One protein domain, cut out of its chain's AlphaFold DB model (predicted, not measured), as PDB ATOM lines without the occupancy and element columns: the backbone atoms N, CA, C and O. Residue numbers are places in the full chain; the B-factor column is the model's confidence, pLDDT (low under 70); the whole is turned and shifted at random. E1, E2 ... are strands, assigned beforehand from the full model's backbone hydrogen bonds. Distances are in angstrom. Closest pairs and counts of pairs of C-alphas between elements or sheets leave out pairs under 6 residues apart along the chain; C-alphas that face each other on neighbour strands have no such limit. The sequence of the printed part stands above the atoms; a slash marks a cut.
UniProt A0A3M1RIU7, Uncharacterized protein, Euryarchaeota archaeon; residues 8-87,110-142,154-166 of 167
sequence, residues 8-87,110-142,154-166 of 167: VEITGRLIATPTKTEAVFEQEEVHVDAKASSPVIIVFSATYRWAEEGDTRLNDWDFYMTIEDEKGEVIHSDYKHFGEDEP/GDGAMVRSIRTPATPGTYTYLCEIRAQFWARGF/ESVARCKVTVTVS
ATOM      1  N   VAL A   8      30.168  -9.859 -25.321       93.19
ATOM      2  CA  VAL A   8      31.191 -10.898 -25.419       93.19
ATOM      3  C   VAL A   8      31.407 -11.194 -26.893       93.19
ATOM      4  O   VAL A   8      30.481 -11.627 -27.578       93.19
ATOM      5  N   GLU A   9      32.614 -10.936 -27.384       95.25
ATOM      6  CA  GLU A   9      32.990 -11.173 -28.776       95.25
ATOM      7  C   GLU A   9      33.655 -12.542 -28.922       95.25
ATOM      8  O   GLU A   9      34.548 -12.899 -28.156       95.25
ATOM      9  N   ILE A  10      33.201 -13.302 -29.916       96.69
ATOM     10  CA  ILE A  10      33.758 -14.588 -30.324       96.69
ATOM     11  C   ILE A  10      34.235 -14.434 -31.760       96.69
ATOM     12  O   ILE A  10      33.433 -14.146 -32.655       96.69
ATOM     13  N   THR A  11      35.529 -14.639 -31.985       97.25
ATOM     14  CA  THR A  11      36.159 -14.356 -33.278       97.25
ATOM     15  C   THR A  11      36.676 -15.630 -33.923       97.25
ATOM     16  O   THR A  11      37.411 -16.417 -33.326       97.25
ATOM     17  N   GLY A  12      36.279 -15.825 -35.174       97.38
ATOM     18  CA  GLY A  12      36.729 -16.894 -36.040       97.38
ATOM     19  C   GLY A  12      37.375 -16.379 -37.320       97.38
ATOM     20  O   GLY A  12      37.251 -15.213 -37.715       97.38
ATOM     21  N   ARG A  13      38.065 -17.287 -38.000       98.00
ATOM     22  CA  ARG A  13      38.684 -17.052 -39.297       98.00
ATOM     23  C   ARG A  13      38.458 -18.247 -40.208       98.00
ATOM     24  O   ARG A  13      38.600 -19.395 -39.793       98.00
ATOM     25  N   LEU A  14      38.154 -17.940 -41.459       98.12
ATOM     26  CA  LEU A  14      37.923 -18.877 -42.541       98.12
ATOM     27  C   LEU A  14      38.861 -18.542 -43.702       98.12
ATOM     28  O   LEU A  14      39.011 -17.384 -44.094       98.12
ATOM     29  N   ILE A  15      39.505 -19.557 -44.257       96.62
ATOM     30  CA  ILE A  15      40.275 -19.469 -45.493       96.62
ATOM     31  C   ILE A  15      39.825 -20.613 -46.385       96.62
ATOM     32  O   ILE A  15      39.751 -21.752 -45.928       96.62
ATOM     33  N   ALA A  16      39.570 -20.313 -47.650       95.31
ATOM     34  CA  ALA A  16      39.380 -21.318 -48.680       95.31
ATOM     35  C   ALA A  16      40.177 -20.897 -49.921       95.31
ATOM     36  O   ALA A  16      39.854 -19.917 -50.580       95.31
ATOM     37  N   THR A  17      41.262 -21.602 -50.212       91.69
ATOM     38  CA  THR A  17      42.096 -21.435 -51.408       91.69
ATOM     39  C   THR A  17      42.500 -22.818 -51.929       91.69
ATOM     40  O   THR A  17      42.438 -23.794 -51.169       91.69
ATOM     41  N   PRO A  18      42.989 -22.917 -53.176       88.75
ATOM     42  CA  PRO A  18      43.493 -24.169 -53.736       88.75
ATOM     43  C   PRO A  18      44.559 -24.872 -52.893       88.75
ATOM     44  O   PRO A  18      44.663 -26.097 -52.895       88.75
ATOM     45  N   THR A  19      45.353 -24.101 -52.151       89.25
ATOM     46  CA  THR A  19      46.468 -24.609 -51.343       89.25
ATOM     47  C   THR A  19      46.133 -24.716 -49.857       89.25
ATOM     48  O   THR A  19      46.855 -25.390 -49.117       89.25
ATOM     49  N   LYS A  20      45.060 -24.061 -49.397       92.94
ATOM     50  CA  LYS A  20      44.709 -23.989 -47.980       92.94
ATOM     51  C   LYS A  20      43.205 -23.828 -47.771       92.94
ATOM     52  O   LYS A  20      42.625 -22.804 -48.102       92.94
ATOM     53  N   THR A  21      42.597 -24.791 -47.084       95.88
ATOM     54  CA  THR A  21      41.247 -24.648 -46.518       95.88
ATOM     55  C   THR A  21      41.329 -24.776 -45.003       95.88
ATOM     56  O   THR A  21      41.854 -25.763 -44.492       95.88
ATOM     57  N   GLU A  22      40.869 -23.763 -44.276       97.50
ATOM     58  CA  GLU A  22      41.039 -23.667 -42.827       97.50
ATOM     59  C   GLU A  22      39.873 -22.909 -42.187       97.50
ATOM     60  O   GLU A  22      39.487 -21.838 -42.648       97.50
ATOM     61  N   ALA A  23      39.361 -23.445 -41.086       98.25
ATOM     62  CA  ALA A  23      38.417 -22.800 -40.191       98.25
ATOM     63  C   ALA A  23      38.986 -22.864 -38.772       98.25
ATOM     64  O   ALA A  23      39.425 -23.928 -38.338       98.25
ATOM     65  N   VAL A  24      39.018 -21.736 -38.061       97.94
ATOM     66  CA  VAL A  24      39.570 -21.643 -36.700       97.94
ATOM     67  C   VAL A  24      38.781 -20.623 -35.889       97.94
ATOM     68  O   VAL A  24      38.459 -19.553 -36.402       97.94
ATOM     69  N   PHE A  25      38.534 -20.923 -34.616       97.56
ATOM     70  CA  PHE A  25      38.165 -19.924 -33.615       97.56
ATOM     71  C   PHE A  25      39.374 -19.541 -32.766       97.56
ATOM     72  O   PHE A  25      40.228 -20.378 -32.484       97.56
ATOM     73  N   GLU A  26      39.434 -18.286 -32.328       93.50
ATOM     74  CA  GLU A  26      40.435 -17.854 -31.346       93.50
ATOM     75  C   GLU A  26      40.199 -18.497 -29.969       93.50
ATOM     76  O   GLU A  26      41.151 -18.733 -29.225       93.50
ATOM     77  N   GLN A  27      38.937 -18.796 -29.641       92.75
ATOM     78  CA  GLN A  27      38.527 -19.483 -28.419       92.75
ATOM     79  C   GLN A  27      37.526 -20.598 -28.746       92.75
ATOM     80  O   GLN A  27      36.507 -20.359 -29.390       92.75
ATOM     81  N   GLU A  28      37.787 -21.814 -28.269       93.38
ATOM     82  CA  GLU A  28      36.901 -22.969 -28.488       93.38
ATOM     83  C   GLU A  28      35.832 -23.117 -27.396       93.38
ATOM     84  O   GLU A  28      34.744 -23.627 -27.659       93.38
ATOM     85  N   GLU A  29      36.107 -22.647 -26.177       96.38
ATOM     86  CA  GLU A  29      35.152 -22.652 -25.069       96.38
ATOM     87  C   GLU A  29      35.232 -21.339 -24.284       96.38
ATOM     88  O   GLU A  29      36.315 -20.884 -23.906       96.38
ATOM     89  N   VAL A  30      34.075 -20.715 -24.056       96.25
ATOM     90  CA  VAL A  30      33.942 -19.438 -23.347       96.25
ATOM     91  C   VAL A  30      32.858 -19.556 -22.285       96.25
ATOM     92  O   VAL A  30      31.746 -20.011 -22.556       96.25
ATOM     93  N   HIS A  31      33.174 -19.114 -21.070       96.44
ATOM     94  CA  HIS A  31      32.242 -19.056 -19.950       96.44
ATOM     95  C   HIS A  31      31.996 -17.604 -19.560       96.44
ATOM     96  O   HIS A  31      32.943 -16.832 -19.415       96.44
ATOM     97  N   VAL A  32      30.727 -17.243 -19.388       94.31
ATOM     98  CA  VAL A  32      30.309 -15.877 -19.066       94.31
ATOM     99  C   VAL A  32      29.375 -15.910 -17.866       94.31
ATOM    100  O   VAL A  32      28.350 -16.590 -17.895       94.31
ATOM    101  N   ASP A  33      29.699 -15.135 -16.838       93.12
ATOM    102  CA  ASP A  33      28.814 -14.918 -15.698       93.12
ATOM    103  C   ASP A  33      28.024 -13.625 -15.906       93.12
ATOM    104  O   ASP A  33      28.592 -12.547 -16.064       93.12
ATOM    105  N   ALA A  34      26.701 -13.732 -15.894       91.12
ATOM    106  CA  ALA A  34      25.777 -12.631 -16.120       91.12
ATOM    107  C   ALA A  34      24.828 -12.454 -14.929       91.12
ATOM    108  O   ALA A  34      24.607 -13.366 -14.126       91.12
ATOM    109  N   LYS A  35      24.210 -11.276 -14.838       90.12
ATOM    110  CA  LYS A  35      23.118 -11.007 -13.891       90.12
ATOM    111  C   LYS A  35      21.818 -10.805 -14.645       90.12
ATOM    112  O   LYS A  35      21.820 -10.189 -15.708       90.12
ATOM    113  N   ALA A  36      20.696 -11.211 -14.064       86.94
ATOM    114  CA  ALA A  36      19.365 -11.010 -14.635       86.94
ATOM    115  C   ALA A  36      19.079  -9.522 -14.911       86.94
ATOM    116  O   ALA A  36      18.439  -9.155 -15.895       86.94
ATOM    117  N   SER A  37      19.626  -8.644 -14.066       87.50
ATOM    118  CA  SER A  37      19.556  -7.187 -14.222       87.50
ATOM    119  C   SER A  37      20.464  -6.606 -15.321       87.50
ATOM    120  O   SER A  37      20.313  -5.432 -15.666       87.50
ATOM    121  N   SER A  38      21.381  -7.399 -15.885       84.62
ATOM    122  CA  SER A  38      22.368  -6.993 -16.892       84.62
ATOM    123  C   SER A  38      22.535  -8.083 -17.964       84.62
ATOM    124  O   SER A  38      23.466  -8.885 -17.890       84.62
ATOM    125  N   PRO A  39      21.629  -8.145 -18.959       80.44
ATOM    126  CA  PRO A  39      21.675  -9.174 -19.992       80.44
ATOM    127  C   PRO A  39      22.912  -9.020 -20.884       80.44
ATOM    128  O   PRO A  39      23.244  -7.910 -21.306       80.44
ATOM    129  N   VAL A  40      23.532 -10.151 -21.216       92.44
ATOM    130  CA  VAL A  40      24.706 -10.239 -22.094       92.44
ATOM    131  C   VAL A  40      24.279 -10.356 -23.557       92.44
ATOM    132  O   VAL A  40      23.291 -11.025 -23.885       92.44
ATOM    133  N   ILE A  41      25.041  -9.716 -24.442       94.94
ATOM    134  CA  ILE A  41      24.989  -9.937 -25.887       94.94
ATOM    135  C   ILE A  41      26.262 -10.675 -26.296       94.94
ATOM    136  O   ILE A  41      27.366 -10.196 -26.052       94.94
ATOM    137  N   ILE A  42      26.110 -11.827 -26.938       96.25
ATOM    138  CA  ILE A  42      27.219 -12.564 -27.543       96.25
ATOM    139  C   ILE A  42      27.281 -12.169 -29.014       96.25
ATOM    140  O   ILE A  42      26.258 -12.216 -29.696       96.25
ATOM    141  N   VAL A  43      28.453 -11.790 -29.508       96.88
ATOM    142  CA  VAL A  43      28.689 -11.436 -30.907       96.88
ATOM    143  C   VAL A  43      29.649 -12.455 -31.504       96.88
ATOM    144  O   VAL A  43      30.832 -12.461 -31.185       96.88
ATOM    145  N   PHE A  44      29.140 -13.315 -32.378       97.25
ATOM    146  CA  PHE A  44      29.945 -14.226 -33.180       97.25
ATOM    147  C   PHE A  44      30.359 -13.522 -34.466       97.25
ATOM    148  O   PHE A  44      29.515 -12.995 -35.194       97.25
ATOM    149  N   SER A  45      31.653 -13.521 -34.756       97.12
ATOM    150  CA  SER A  45      32.205 -12.981 -35.990       97.12
ATOM    151  C   SER A  45      33.158 -13.982 -36.628       97.12
ATOM    152  O   SER A  45      33.897 -14.676 -35.938       97.12
ATOM    153  N   ALA A  46      33.138 -14.075 -37.953       97.62
ATOM    154  CA  ALA A  46      34.111 -14.843 -38.709       97.62
ATOM    155  C   ALA A  46      34.548 -14.044 -39.929       97.62
ATOM    156  O   ALA A  46      33.727 -13.722 -40.790       97.62
ATOM    157  N   THR A  47      35.839 -13.735 -40.006       97.88
ATOM    158  CA  THR A  47      36.431 -13.184 -41.230       97.88
ATOM    159  C   THR A  47      36.686 -14.318 -42.209       97.88
ATOM    160  O   THR A  47      37.135 -15.389 -41.802       97.88
ATOM    161  N   TYR A  48      36.393 -14.116 -43.487       96.88
ATOM    162  CA  TYR A  48      36.670 -15.097 -44.529       96.88
ATOM    163  C   TYR A  48      37.544 -14.499 -45.624       96.88
ATOM    164  O   TYR A  48      37.457 -13.308 -45.926       96.88
ATOM    165  N   ARG A  49      38.381 -15.344 -46.226       96.00
ATOM    166  CA  ARG A  49      39.201 -15.015 -47.392       96.00
ATOM    167  C   ARG A  49      39.180 -16.158 -48.394       96.00
ATOM    168  O   ARG A  49      39.292 -17.324 -48.005       96.00
ATOM    169  N   TRP A  50      39.108 -15.801 -49.667       93.81
ATOM    170  CA  TRP A  50      39.174 -16.722 -50.793       93.81
ATOM    171  C   TRP A  50      40.049 -16.152 -51.910       93.81
ATOM    172  O   TRP A  50      40.198 -14.931 -52.025       93.81
ATOM    173  N   ALA A  51      40.686 -17.031 -52.680       88.62
ATOM    174  CA  ALA A  51      41.546 -16.643 -53.793       88.62
ATOM    175  C   ALA A  51      41.846 -17.823 -54.722       88.62
ATOM    176  O   ALA A  51      42.071 -18.945 -54.257       88.62
ATOM    177  N   GLU A  52      41.949 -17.530 -56.012       81.19
ATOM    178  CA  GLU A  52      42.493 -18.412 -57.048       81.19
ATOM    179  C   GLU A  52      44.027 -18.363 -57.049       81.19
ATOM    180  O   GLU A  52      44.669 -17.741 -57.886       81.19
ATOM    181  N   GLU A  53      44.659 -18.975 -56.047       75.31
ATOM    182  CA  GLU A  53      46.122 -19.035 -55.966       75.31
ATOM    183  C   GLU A  53      46.661 -20.299 -56.651       75.31
ATOM    184  O   GLU A  53      46.592 -21.393 -56.090       75.31
ATOM    185  N   GLY A  54      47.253 -20.141 -57.842       65.88
ATOM    186  CA  GLY A  54      48.047 -21.191 -58.493       65.88
ATOM    187  C   GLY A  54      47.253 -22.408 -58.977       65.88
ATOM    188  O   GLY A  54      47.837 -23.484 -59.123       65.88
ATOM    189  N   ASP A  55      45.951 -22.251 -59.218       69.81
ATOM    190  CA  ASP A  55      45.082 -23.298 -59.755       69.81
ATOM    191  C   ASP A  55      44.674 -22.983 -61.198       69.81
ATOM    192  O   ASP A  55      44.468 -21.833 -61.567       69.81
ATOM    193  N   THR A  56      44.569 -24.027 -62.015       73.62
ATOM    194  CA  THR A  56      44.140 -23.966 -63.426       73.62
ATOM    195  C   THR A  56      42.819 -24.711 -63.571       73.62
ATOM    196  O   THR A  56      42.633 -25.558 -64.444       73.62
ATOM    197  N   ARG A  57      41.910 -24.454 -62.634       83.19
ATOM    198  CA  ARG A  57      40.600 -25.090 -62.518       83.19
ATOM    199  C   ARG A  57      39.574 -24.032 -62.152       83.19
ATOM    200  O   ARG A  57      39.926 -23.026 -61.546       83.19
ATOM    201  N   LEU A  58      38.317 -24.286 -62.504       84.38
ATOM    202  CA  LEU A  58      37.210 -23.463 -62.036       84.38
ATOM    203  C   LEU A  58      36.986 -23.740 -60.558       84.38
ATOM    204  O   LEU A  58      36.848 -24.903 -60.168       84.38
ATOM    205  N   ASN A  59      36.939 -22.678 -59.768       87.25
ATOM    206  CA  ASN A  59      36.894 -22.761 -58.322       87.25
ATOM    207  C   ASN A  59      35.543 -22.283 -57.782       87.25
ATOM    208  O   ASN A  59      34.961 -21.330 -58.293       87.25
ATOM    209  N   ASP A  60      35.072 -22.940 -56.728       90.94
ATOM    210  CA  ASP A  60      33.937 -22.489 -55.927       90.94
ATOM    211  C   ASP A  60      34.366 -22.469 -54.448       90.94
ATOM    212  O   ASP A  60      35.027 -23.392 -53.957       90.94
ATOM    213  N   TRP A  61      33.977 -21.430 -53.715       93.50
ATOM    214  CA  TRP A  61      34.244 -21.274 -52.287       93.50
ATOM    215  C   TRP A  61      32.945 -21.039 -51.539       93.50
ATOM    216  O   TRP A  61      32.195 -20.108 -51.838       93.50
ATOM    217  N   ASP A  62      32.724 -21.842 -50.508       95.00
ATOM    218  CA  ASP A  62      31.555 -21.731 -49.654       95.00
ATOM    219  C   ASP A  62      31.976 -21.494 -48.207       95.00
ATOM    220  O   ASP A  62      32.832 -22.189 -47.653       95.00
ATOM    221  N   PHE A  63      31.329 -20.527 -47.569       97.75
ATOM    222  CA  PHE A  63      31.540 -20.199 -46.169       97.75
ATOM    223  C   PHE A  63      30.220 -20.237 -45.416       97.75
ATOM    224  O   PHE A  63      29.226 -19.657 -45.859       97.75
ATOM    225  N   TYR A  64      30.233 -20.875 -44.251       98.06
ATOM    226  CA  TYR A  64      29.059 -21.022 -43.400       98.06
ATOM    227  C   TYR A  64      29.362 -20.567 -41.977       98.06
ATOM    228  O   TYR A  64      30.473 -20.767 -41.473       98.06
ATOM    229  N   MET A  65      28.346 -20.014 -41.322       98.44
ATOM    230  CA  MET A  65      28.300 -19.827 -39.874       98.44
ATOM    231  C   MET A  65      26.937 -20.296 -39.378       98.44
ATOM    232  O   MET A  65      25.914 -19.754 -39.789       98.44
ATOM    233  N   THR A  66      26.918 -21.268 -38.476       98.25
ATOM    234  CA  THR A  66      25.694 -21.783 -37.857       98.25
ATOM    235  C   THR A  66      25.799 -21.613 -36.354       98.25
ATOM    236  O   THR A  66      26.835 -21.924 -35.773       98.25
ATOM    237  N   ILE A  67      24.736 -21.115 -35.727       98.12
ATOM    238  CA  ILE A  67      24.637 -21.007 -34.275       98.12
ATOM    239  C   ILE A  67      23.424 -21.796 -33.803       98.12
ATOM    240  O   ILE A  67      22.304 -21.543 -34.251       98.12
ATOM    241  N   GLU A  68      23.659 -22.714 -32.878       98.12
ATOM    242  CA  GLU A  68      22.674 -23.619 -32.296       98.12
ATOM    243  C   GLU A  68      22.564 -23.396 -30.788       98.12
ATOM    244  O   GLU A  68      23.515 -22.948 -30.135       98.12
ATOM    245  N   ASP A  69      21.396 -23.705 -30.230       95.69
ATOM    246  CA  ASP A  69      21.219 -23.808 -28.784       95.69
ATOM    247  C   ASP A  69      21.669 -25.182 -28.244       95.69
ATOM    248  O   ASP A  69      22.106 -26.074 -28.971       95.69
ATOM    249  N   GLU A  70      21.544 -25.378 -26.932       89.94
ATOM    250  CA  GLU A  70      21.899 -26.633 -26.257       89.94
ATOM    251  C   GLU A  70      21.084 -27.864 -26.698       89.94
ATOM    252  O   GLU A  70      21.466 -28.996 -26.393       89.94
ATOM    253  N   LYS A  71      19.954 -27.658 -27.383       93.12
ATOM    254  CA  LYS A  71      19.081 -28.722 -27.893       93.12
ATOM    255  C   LYS A  71      19.409 -29.080 -29.342       93.12
ATOM    256  O   LYS A  71      18.827 -30.033 -29.857       93.12
ATOM    257  N   GLY A  72      20.343 -28.360 -29.968       92.25
ATOM    258  CA  GLY A  72      20.678 -28.495 -31.383       92.25
ATOM    259  C   GLY A  72      19.703 -27.761 -32.304       92.25
ATOM    260  O   GLY A  72      19.695 -28.021 -33.506       92.25
ATOM    261  N   GLU A  73      18.862 -26.869 -31.772       96.12
ATOM    262  CA  GLU A  73      17.986 -26.046 -32.602       96.12
ATOM    263  C   GLU A  73      18.788 -24.876 -33.180       96.12
ATOM    264  O   GLU A  73      19.433 -24.115 -32.452       96.12
ATOM    265  N   VAL A  74      18.735 -24.713 -34.503       97.00
ATOM    266  CA  VAL A  74      19.444 -23.638 -35.203       97.00
ATOM    267  C   VAL A  74      18.779 -22.297 -34.898       97.00
ATOM    268  O   VAL A  74      17.646 -22.033 -35.299       97.00
ATOM    269  N   ILE A  75      19.521 -21.418 -34.228       96.50
ATOM    270  CA  ILE A  75      19.122 -20.037 -33.942       96.50
ATOM    271  C   ILE A  75      19.412 -19.154 -35.161       96.50
ATOM    272  O   ILE A  75      18.583 -18.336 -35.564       96.50
ATOM    273  N   HIS A  76      20.598 -19.321 -35.754       96.62
ATOM    274  CA  HIS A  76      21.054 -18.563 -36.917       96.62
ATOM    275  C   HIS A  76      21.869 -19.436 -37.867       96.62
ATOM    276  O   HIS A  76      22.633 -20.293 -37.432       96.62
ATOM    277  N   SER A  77      21.748 -19.167 -39.166       96.56
ATOM    278  CA  SER A  77      22.595 -19.759 -40.197       96.56
ATOM    279  C   SER A  77      22.870 -18.731 -41.289       96.56
ATOM    280  O   SER A  77      21.940 -18.115 -41.816       96.56
ATOM    281  N   ASP A  78      24.147 -18.551 -41.600       96.69
ATOM    282  CA  ASP A  78      24.653 -17.694 -42.660       96.69
ATOM    283  C   ASP A  78      25.421 -18.515 -43.685       96.69
ATOM    284  O   ASP A  78      26.101 -19.488 -43.351       96.69
ATOM    285  N   TYR A  79      25.340 -18.062 -44.933       96.12
ATOM    286  CA  TYR A  79      25.998 -18.675 -46.072       96.12
ATOM    287  C   TYR A  79      26.539 -17.603 -47.020       96.12
ATOM    288  O   TYR A  79      25.865 -16.601 -47.301       96.12
ATOM    289  N   LYS A  80      27.758 -17.820 -47.513       95.75
ATOM    290  CA  LYS A  80      28.390 -17.042 -48.579       95.75
ATOM    291  C   LYS A  80      28.995 -17.983 -49.606       95.75
ATOM    292  O   LYS A  80      29.738 -18.883 -49.235       95.75
ATOM    293  N   HIS A  81      28.695 -17.709 -50.868       93.19
ATOM    294  CA  HIS A  81      29.227 -18.407 -52.027       93.19
ATOM    295  C   HIS A  81      30.025 -17.433 -52.883       93.19
ATOM    296  O   HIS A  81      29.576 -16.303 -53.108       93.19
ATOM    297  N   PHE A  82      31.168 -17.894 -53.368       90.75
ATOM    298  CA  PHE A  82      31.964 -17.250 -54.402       90.75
ATOM    299  C   PHE A  82      32.342 -18.315 -55.428       90.75
ATOM    300  O   PHE A  82      32.525 -19.474 -55.063       90.75
ATOM    301  N   GLY A  83      32.469 -17.924 -56.686       83.00
ATOM    302  CA  GLY A  83      32.593 -18.852 -57.804       83.00
ATOM    303  C   GLY A  83      31.520 -18.568 -58.845       83.00
ATOM    304  O   GLY A  83      30.400 -18.159 -58.524       83.00
ATOM    305  N   GLU A  84      31.889 -18.722 -60.110       69.44
ATOM    306  CA  GLU A  84      30.976 -18.561 -61.234       69.44
ATOM    307  C   GLU A  84      30.614 -19.920 -61.838       69.44
ATOM    308  O   GLU A  84      31.365 -20.906 -61.805       69.44
ATOM    309  N   ASP A  85      29.419 -19.977 -62.419       66.62
ATOM    310  CA  ASP A  85      29.097 -21.062 -63.331       66.62
ATOM    311  C   ASP A  85      30.031 -21.000 -64.543       66.62
ATOM    312  O   ASP A  85      30.511 -19.936 -64.933       66.62
ATOM    313  N   GLU A  86      30.331 -22.165 -65.120       67.31
ATOM    314  CA  GLU A  86      31.204 -22.231 -66.289       67.31
ATOM    315  C   GLU A  86      30.622 -21.356 -67.412       67.31
ATOM    316  O   GLU A  86      29.449 -21.532 -67.760       67.31
ATOM    317  N   PRO A  87      31.401 -20.419 -67.985       69.00
ATOM    318  CA  PRO A  87      30.883 -19.564 -69.034       69.00
ATOM    319  C   PRO A  87      30.375 -20.397 -70.216       69.00
ATOM    320  O   PRO A  87      31.125 -21.169 -70.816       69.00
ATOM    321  N   GLY A 110      38.920 -12.331 -52.779       93.12
ATOM    322  CA  GLY A 110      38.282 -11.370 -51.903       93.12
ATOM    323  C   GLY A 110      38.323 -11.750 -50.436       93.12
ATOM    324  O   GLY A 110      38.746 -12.837 -50.027       93.12
ATOM    325  N   ASP A 111      37.840 -10.812 -49.638       96.50
ATOM    326  CA  ASP A 111      37.678 -10.936 -48.202       96.50
ATOM    327  C   ASP A 111      36.303 -10.425 -47.760       96.50
ATOM    328  O   ASP A 111      35.577  -9.751 -48.497       96.50
ATOM    329  N   GLY A 112      35.908 -10.807 -46.551       96.25
ATOM    330  CA  GLY A 112      34.697 -10.305 -45.924       96.25
ATOM    331  C   GLY A 112      34.506 -10.847 -44.515       96.25
ATOM    332  O   GLY A 112      35.401 -11.463 -43.933       96.25
ATOM    333  N   ALA A 113      33.326 -10.600 -43.947       96.56
ATOM    334  CA  ALA A 113      32.983 -11.054 -42.608       96.56
ATOM    335  C   ALA A 113      31.520 -11.499 -42.501       96.56
ATOM    336  O   ALA A 113      30.621 -10.909 -43.105       96.56
ATOM    337  N   MET A 114      31.287 -12.525 -41.686       96.69
ATOM    338  CA  MET A 114      29.974 -12.920 -41.179       96.69
ATOM    339  C   MET A 114      29.891 -12.517 -39.711       96.69
ATOM    340  O   MET A 114      30.816 -12.794 -38.952       96.69
ATOM    341  N   VAL A 115      28.816 -11.830 -39.320       97.12
ATOM    342  CA  VAL A 115      28.637 -11.327 -37.951       97.12
ATOM    343  C   VAL A 115      27.202 -11.557 -37.504       97.12
ATOM    344  O   VAL A 115      26.255 -11.117 -38.168       97.12
ATOM    345  N   ARG A 116      27.027 -12.218 -36.361       97.00
ATOM    346  CA  ARG A 116      25.726 -12.487 -35.744       97.00
ATOM    347  C   ARG A 116      25.785 -12.225 -34.251       97.00
ATOM    348  O   ARG A 116      26.753 -12.569 -33.588       97.00
ATOM    349  N   SER A 117      24.729 -11.618 -33.722       95.31
ATOM    350  CA  SER A 117      24.616 -11.317 -32.297       95.31
ATOM    351  C   SER A 117      23.422 -12.032 -31.686       95.31
ATOM    352  O   SER A 117      22.318 -11.937 -32.225       95.31
ATOM    353  N   ILE A 118      23.620 -12.658 -30.533       94.44
ATOM    354  CA  ILE A 118      22.571 -13.308 -29.751       94.44
ATOM    355  C   ILE A 118      22.446 -12.592 -28.417       94.44
ATOM    356  O   ILE A 118      23.435 -12.315 -27.743       94.44
ATOM    357  N   ARG A 119      21.209 -12.297 -28.022       93.00
ATOM    358  CA  ARG A 119      20.917 -11.777 -26.689       93.00
ATOM    359  C   ARG A 119      20.540 -12.929 -25.770       93.00
ATOM    360  O   ARG A 119      19.536 -13.592 -26.017       93.00
ATOM    361  N   THR A 120      21.295 -13.112 -24.694       91.50
ATOM    362  CA  THR A 120      20.981 -14.138 -23.695       91.50
ATOM    363  C   THR A 120      19.715 -13.759 -22.919       91.50
ATOM    364  O   THR A 120      19.519 -12.573 -22.612       91.50
ATOM    365  N   PRO A 121      18.836 -14.725 -22.591       91.00
ATOM    366  CA  PRO A 121      17.689 -14.462 -21.732       91.00
ATOM    367  C   PRO A 121      18.105 -13.892 -20.369       91.00
ATOM    368  O   PRO A 121      19.152 -14.227 -19.831       91.00
ATOM    369  N   ALA A 122      17.261 -13.033 -19.795       88.88
ATOM    370  CA  ALA A 122      17.500 -12.438 -18.477       88.88
ATOM    371  C   ALA A 122      17.066 -13.346 -17.313       88.88
ATOM    372  O   ALA A 122      17.280 -13.011 -16.153       88.88
ATOM    373  N   THR A 123      16.408 -14.469 -17.600       93.12
ATOM    374  CA  THR A 123      15.967 -15.409 -16.567       93.12
ATOM    375  C   THR A 123      17.183 -16.122 -15.972       93.12
ATOM    376  O   THR A 123      18.048 -16.547 -16.737       93.12
ATOM    377  N   PRO A 124      17.262 -16.293 -14.638       94.88
ATOM    378  CA  PRO A 124      18.322 -17.083 -14.030       94.88
ATOM    379  C   PRO A 124      18.366 -18.507 -14.591       94.88
ATOM    380  O   PRO A 124      17.329 -19.161 -14.737       94.88
ATOM    381  N   GLY A 125      19.567 -18.983 -14.899       95.06
ATOM    382  CA  GLY A 125      19.779 -20.269 -15.552       95.06
ATOM    383  C   GLY A 125      21.087 -20.322 -16.329       95.06
ATOM    384  O   GLY A 125      21.836 -19.347 -16.388       95.06
ATOM    385  N   THR A 126      21.360 -21.474 -16.932       96.12
ATOM    386  CA  THR A 126      22.521 -21.678 -17.801       96.12
ATOM    387  C   THR A 126      22.045 -21.797 -19.241       96.12
ATOM    388  O   THR A 126      21.105 -22.535 -19.518       96.12
ATOM    389  N   TYR A 127      22.699 -21.069 -20.141       95.69
ATOM    390  CA  TYR A 127      22.414 -21.059 -21.571       95.69
ATOM    391  C   TYR A 127      23.677 -21.437 -22.330       95.69
ATOM    392  O   TYR A 127      24.720 -20.816 -22.127       95.69
ATOM    393  N   THR A 128      23.585 -22.434 -23.207       97.06
ATOM    394  CA  THR A 128      24.708 -22.849 -24.054       97.06
ATOM    395  C   THR A 128      24.400 -22.541 -25.511       97.06
ATOM    396  O   THR A 128      23.313 -22.854 -25.994       97.06
ATOM    397  N   TYR A 129      25.378 -21.958 -26.197       97.44
ATOM    398  CA  TYR A 129      25.355 -21.698 -27.629       97.44
ATOM    399  C   TYR A 129      26.546 -22.390 -28.277       97.44
ATOM    400  O   TYR A 129      27.679 -22.245 -27.808       97.44
ATOM    401  N   LEU A 130      26.298 -23.121 -29.355       97.81
ATOM    402  CA  LEU A 130      27.335 -23.721 -30.182       97.81
ATOM    403  C   LEU A 130      27.402 -22.953 -31.497       97.81
ATOM    404  O   LEU A 130      26.426 -22.919 -32.236       97.81
ATOM    405  N   CYS A 131      28.545 -22.348 -31.796       98.12
ATOM    406  CA  CYS A 131      28.807 -21.764 -33.103       98.12
ATOM    407  C   CYS A 131      29.725 -22.694 -33.895       98.12
ATOM    408  O   CYS A 131      30.819 -23.021 -33.441       98.12
ATOM    409  N   GLU A 132      29.306 -23.082 -35.091       98.31
ATOM    410  CA  GLU A 132      30.136 -23.759 -36.080       98.31
ATOM    411  C   GLU A 132      30.431 -22.793 -37.226       98.31
ATOM    412  O   GLU A 132      29.531 -22.120 -37.729       98.31
ATOM    413  N   ILE A 133      31.687 -22.737 -37.655       98.50
ATOM    414  CA  ILE A 133      32.077 -22.088 -38.904       98.50
ATOM    415  C   ILE A 133      32.712 -23.121 -39.822       98.50
ATOM    416  O   ILE A 133      33.433 -24.018 -39.373       98.50
ATOM    417  N   ARG A 134      32.445 -22.994 -41.118       98.50
ATOM    418  CA  ARG A 134      32.912 -23.943 -42.127       98.50
ATOM    419  C   ARG A 134      33.404 -23.206 -43.356       98.50
ATOM    420  O   ARG A 134      32.730 -22.299 -43.840       98.50
ATOM    421  N   ALA A 135      34.561 -23.625 -43.850       98.00
ATOM    422  CA  ALA A 135      35.109 -23.224 -45.135       98.00
ATOM    423  C   ALA A 135      35.139 -24.452 -46.044       98.00
ATOM    424  O   ALA A 135      35.637 -25.505 -45.639       98.00
ATOM    425  N   GLN A 136      34.619 -24.317 -47.255       95.88
ATOM    426  CA  GLN A 136      34.733 -25.319 -48.304       95.88
ATOM    427  C   GLN A 136      35.357 -24.683 -49.539       95.88
ATOM    428  O   GLN A 136      35.072 -23.537 -49.885       95.88
ATOM    429  N   PHE A 137      36.202 -25.459 -50.195       93.38
ATOM    430  CA  PHE A 137      36.790 -25.151 -51.483       93.38
ATOM    431  C   PHE A 137      36.497 -26.303 -52.431       93.38
ATOM    432  O   PHE A 137      36.709 -27.466 -52.079       93.38
ATOM    433  N   TRP A 138      36.068 -25.975 -53.636       91.25
ATOM    434  CA  TRP A 138      35.888 -26.911 -54.726       91.25
ATOM    435  C   TRP A 138      36.685 -26.440 -55.922       91.25
ATOM    436  O   TRP A 138      36.745 -25.247 -56.200       91.25
ATOM    437  N   ALA A 139      37.224 -27.395 -56.667       88.44
ATOM    438  CA  ALA A 139      37.840 -27.120 -57.949       88.44
ATOM    439  C   ALA A 139      37.412 -28.156 -58.983       88.44
ATOM    440  O   ALA A 139      37.371 -29.354 -58.693       88.44
ATOM    441  N   ARG A 140      37.123 -27.723 -60.205       85.31
ATOM    442  CA  ARG A 140      36.753 -28.621 -61.305       85.31
ATOM    443  C   ARG A 140      37.602 -28.365 -62.543       85.31
ATOM    444  O   ARG A 140      37.879 -27.223 -62.911       85.31
ATOM    445  N   GLY A 141      38.059 -29.453 -63.152       82.81
ATOM    446  CA  GLY A 141      38.714 -29.425 -64.456       82.81
ATOM    447  C   GLY A 141      37.714 -29.360 -65.612       82.81
ATOM    448  O   GLY A 141      36.500 -29.418 -65.418       82.81
ATOM    449  N   PHE A 142      38.245 -29.297 -66.831       80.94
ATOM    450  CA  PHE A 142      37.447 -29.350 -68.053       80.94
ATOM    451  C   PHE A 142      36.546 -30.595 -68.068       80.94
ATOM    452  O   PHE A 142      37.030 -31.712 -67.861       80.94
ATOM    453  N   GLU A 154      37.471 -29.285 -47.170       95.94
ATOM    454  CA  GLU A 154      36.631 -28.697 -46.128       95.94
ATOM    455  C   GLU A 154      37.426 -28.538 -44.834       95.94
ATOM    456  O   GLU A 154      38.264 -29.374 -44.488       95.94
ATOM    457  N   SER A 155      37.131 -27.469 -44.104       98.00
ATOM    458  CA  SER A 155      37.577 -27.279 -42.733       98.00
ATOM    459  C   SER A 155      36.434 -26.731 -41.885       98.00
ATOM    460  O   SER A 155      35.650 -25.896 -42.341       98.00
ATOM    461  N   VAL A 156      36.344 -27.214 -40.648       98.12
ATOM    462  CA  VAL A 156      35.290 -26.876 -39.689       98.12
ATOM    463  C   VAL A 156      35.935 -26.515 -38.358       98.12
ATOM    464  O   VAL A 156      36.813 -27.236 -37.884       98.12
ATOM    465  N   ALA A 157      35.457 -25.443 -37.734       98.12
ATOM    466  CA  ALA A 157      35.770 -25.107 -36.351       98.12
ATOM    467  C   ALA A 157      34.489 -24.876 -35.558       98.12
ATOM    468  O   ALA A 157      33.469 -24.451 -36.103       98.12
ATOM    469  N   ARG A 158      34.553 -25.157 -34.256       97.88
ATOM    470  CA  ARG A 158      33.433 -24.993 -33.330       97.88
ATOM    471  C   ARG A 158      33.864 -24.201 -32.107       97.88
ATOM    472  O   ARG A 158      34.969 -24.390 -31.609       97.88
ATOM    473  N   CYS A 159      32.973 -23.346 -31.633       97.69
ATOM    474  CA  CYS A 159      33.098 -22.622 -30.380       97.69
ATOM    475  C   CYS A 159      31.844 -22.864 -29.544       97.69
ATOM    476  O   CYS A 159      30.723 -22.773 -30.052       97.69
ATOM    477  N   LYS A 160      32.028 -23.154 -28.261       98.00
ATOM    478  CA  LYS A 160      30.952 -23.291 -27.287       98.00
ATOM    479  C   LYS A 160      30.984 -22.114 -26.321       98.00
ATOM    480  O   LYS A 160      31.974 -21.896 -25.629       98.00
ATOM    481  N   VAL A 161      29.871 -21.400 -26.209       97.75
ATOM    482  CA  VAL A 161      29.698 -20.319 -25.236       97.75
ATOM    483  C   VAL A 161      28.663 -20.740 -24.209       97.75
ATOM    484  O   VAL A 161      27.529 -21.054 -24.562       97.75
ATOM    485  N   THR A 162      29.046 -20.735 -22.937       97.38
ATOM    486  CA  THR A 162      28.152 -21.029 -21.814       97.38
ATOM    487  C   THR A 162      27.956 -19.765 -20.991       97.38
ATOM    488  O   THR A 162      28.918 -19.224 -20.450       97.38
ATOM    489  N   VAL A 163      26.714 -19.304 -20.870       96.31
ATOM    490  CA  VAL A 163      26.355 -18.140 -20.054       96.31
ATOM    491  C   VAL A 163      25.575 -18.595 -18.831       96.31
ATOM    492  O   VAL A 163      24.524 -19.219 -18.966       96.31
ATOM    493  N   THR A 164      26.062 -18.252 -17.642       96.44
ATOM    494  CA  THR A 164      25.367 -18.487 -16.374       96.44
ATOM    495  C   THR A 164      24.752 -17.179 -15.900       96.44
ATOM    496  O   THR A 164      25.459 -16.241 -15.544       96.44
ATOM    497  N   VAL A 165      23.424 -17.107 -15.895       94.38
ATOM    498  CA  VAL A 165      22.668 -15.945 -15.424       94.38
ATOM    499  C   VAL A 165      22.280 -16.166 -13.965       94.38
ATOM    500  O   VAL A 165      21.549 -17.100 -13.632       94.38
ATOM    501  N   SER A 166      22.775 -15.289 -13.102       92.56
ATOM    502  CA  SER A 166      22.439 -15.198 -11.678       92.56
ATOM    503  C   SER A 166      21.416 -14.087 -11.421       92.56
ATOM    504  O   SER A 166      21.128 -13.295 -12.316       92.56
TER     505      SER A 166
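What this domain is: This is residues 8 to 87, 110 to 142 and 154 to 166 of the 167 residues of an uncharacterized protein of Euryarchaeota archaeon (UniProt A0A3M1RIU7). This is a long, narrow sandwich of two twisted sheets face to face, a five-strand sheet with E8 in its middle and a four-strand sheet, their strands running nearly in line along the length of a rod. E3 lies toward one end of the rod, farthest from the mean of the C-alphas. The printed part has 126 residues with no named helix and nine named strands, E1 to E9 in order along the chain: the class is all strand. The larger sheet has the order E3, E9, E8, E5, E6 and the smaller E2, E1, E4, E7, both mixed. The whole is loose, with a radius of gyration of the C-alphas of 17.1 A, and spans 59 by 22 by 20 A.

Where its parts are: Begin in the larger sheet with E8, residues 125 to 140, the longest strand: find C-alpha 125 at (19.779, -20.269, -15.552) and go 49.5 A to C-alpha 140 at (36.753, -28.621, -61.305). Beside it look for E9, residues 154 to 166, 39.6 A long, and E5, residues 58 to 69, 36.9 A long; the edge strands are E3, residues 29 to 35, and E6, residues 74 to 82. In the smaller sheet, E1, residues 8 to 17, starts at C-alpha 8 at (31.191, -10.898, -25.419) and is 30.1 A long. E4, residues 41 to 51, measures 33.1 A, and the edge strands are E2, residues 20 to 25, and E7, residues 110 to 119.

How they stand to each other: Start at E8, antiparallel to E5, where N 134 and O 64 are 3.0 A apart, and antiparallel to E9, where N 131 and O 159 are 2.8 A apart. E3 is parallel to E9, with N 32 and O 162 at 2.9 A. E5 and E6 form a hairpin, with N 63 and O 80 at 2.8 A. In the other sheet E1 and E4 are parallel, with N 12 and O 45 at 2.8 A; E1 and E2 form a hairpin, with N 15 and O 22 at 2.8 A; E4 and E7 are antiparallel, with N 46 and O 114 at 2.8 A. Across the sandwich, the closest C-alphas of E2 and E9, Glu 22 and Ser 155, are 5.0 A apart, and those of E6 and E7, Asp 78 and Met 114, are 7.3 A apart. E3 and E7 are apart.

The domain as a whole: The two farthest C-alphas, Ser 37 and Phe 142, are 60.9 A apart. Residues 88 to 109 are not printed, a gap of 20.4 A from C-alpha 87 to C-alpha 110; residues 143 to 153 are also missing, a gap of 21.9 A from C-alpha 142 to C-alpha 154. Of the links printed whole, none is long. The mean pLDDT of the printed part is 92.6; look for values under 70 at residues 54 to 55 and 84 to 87.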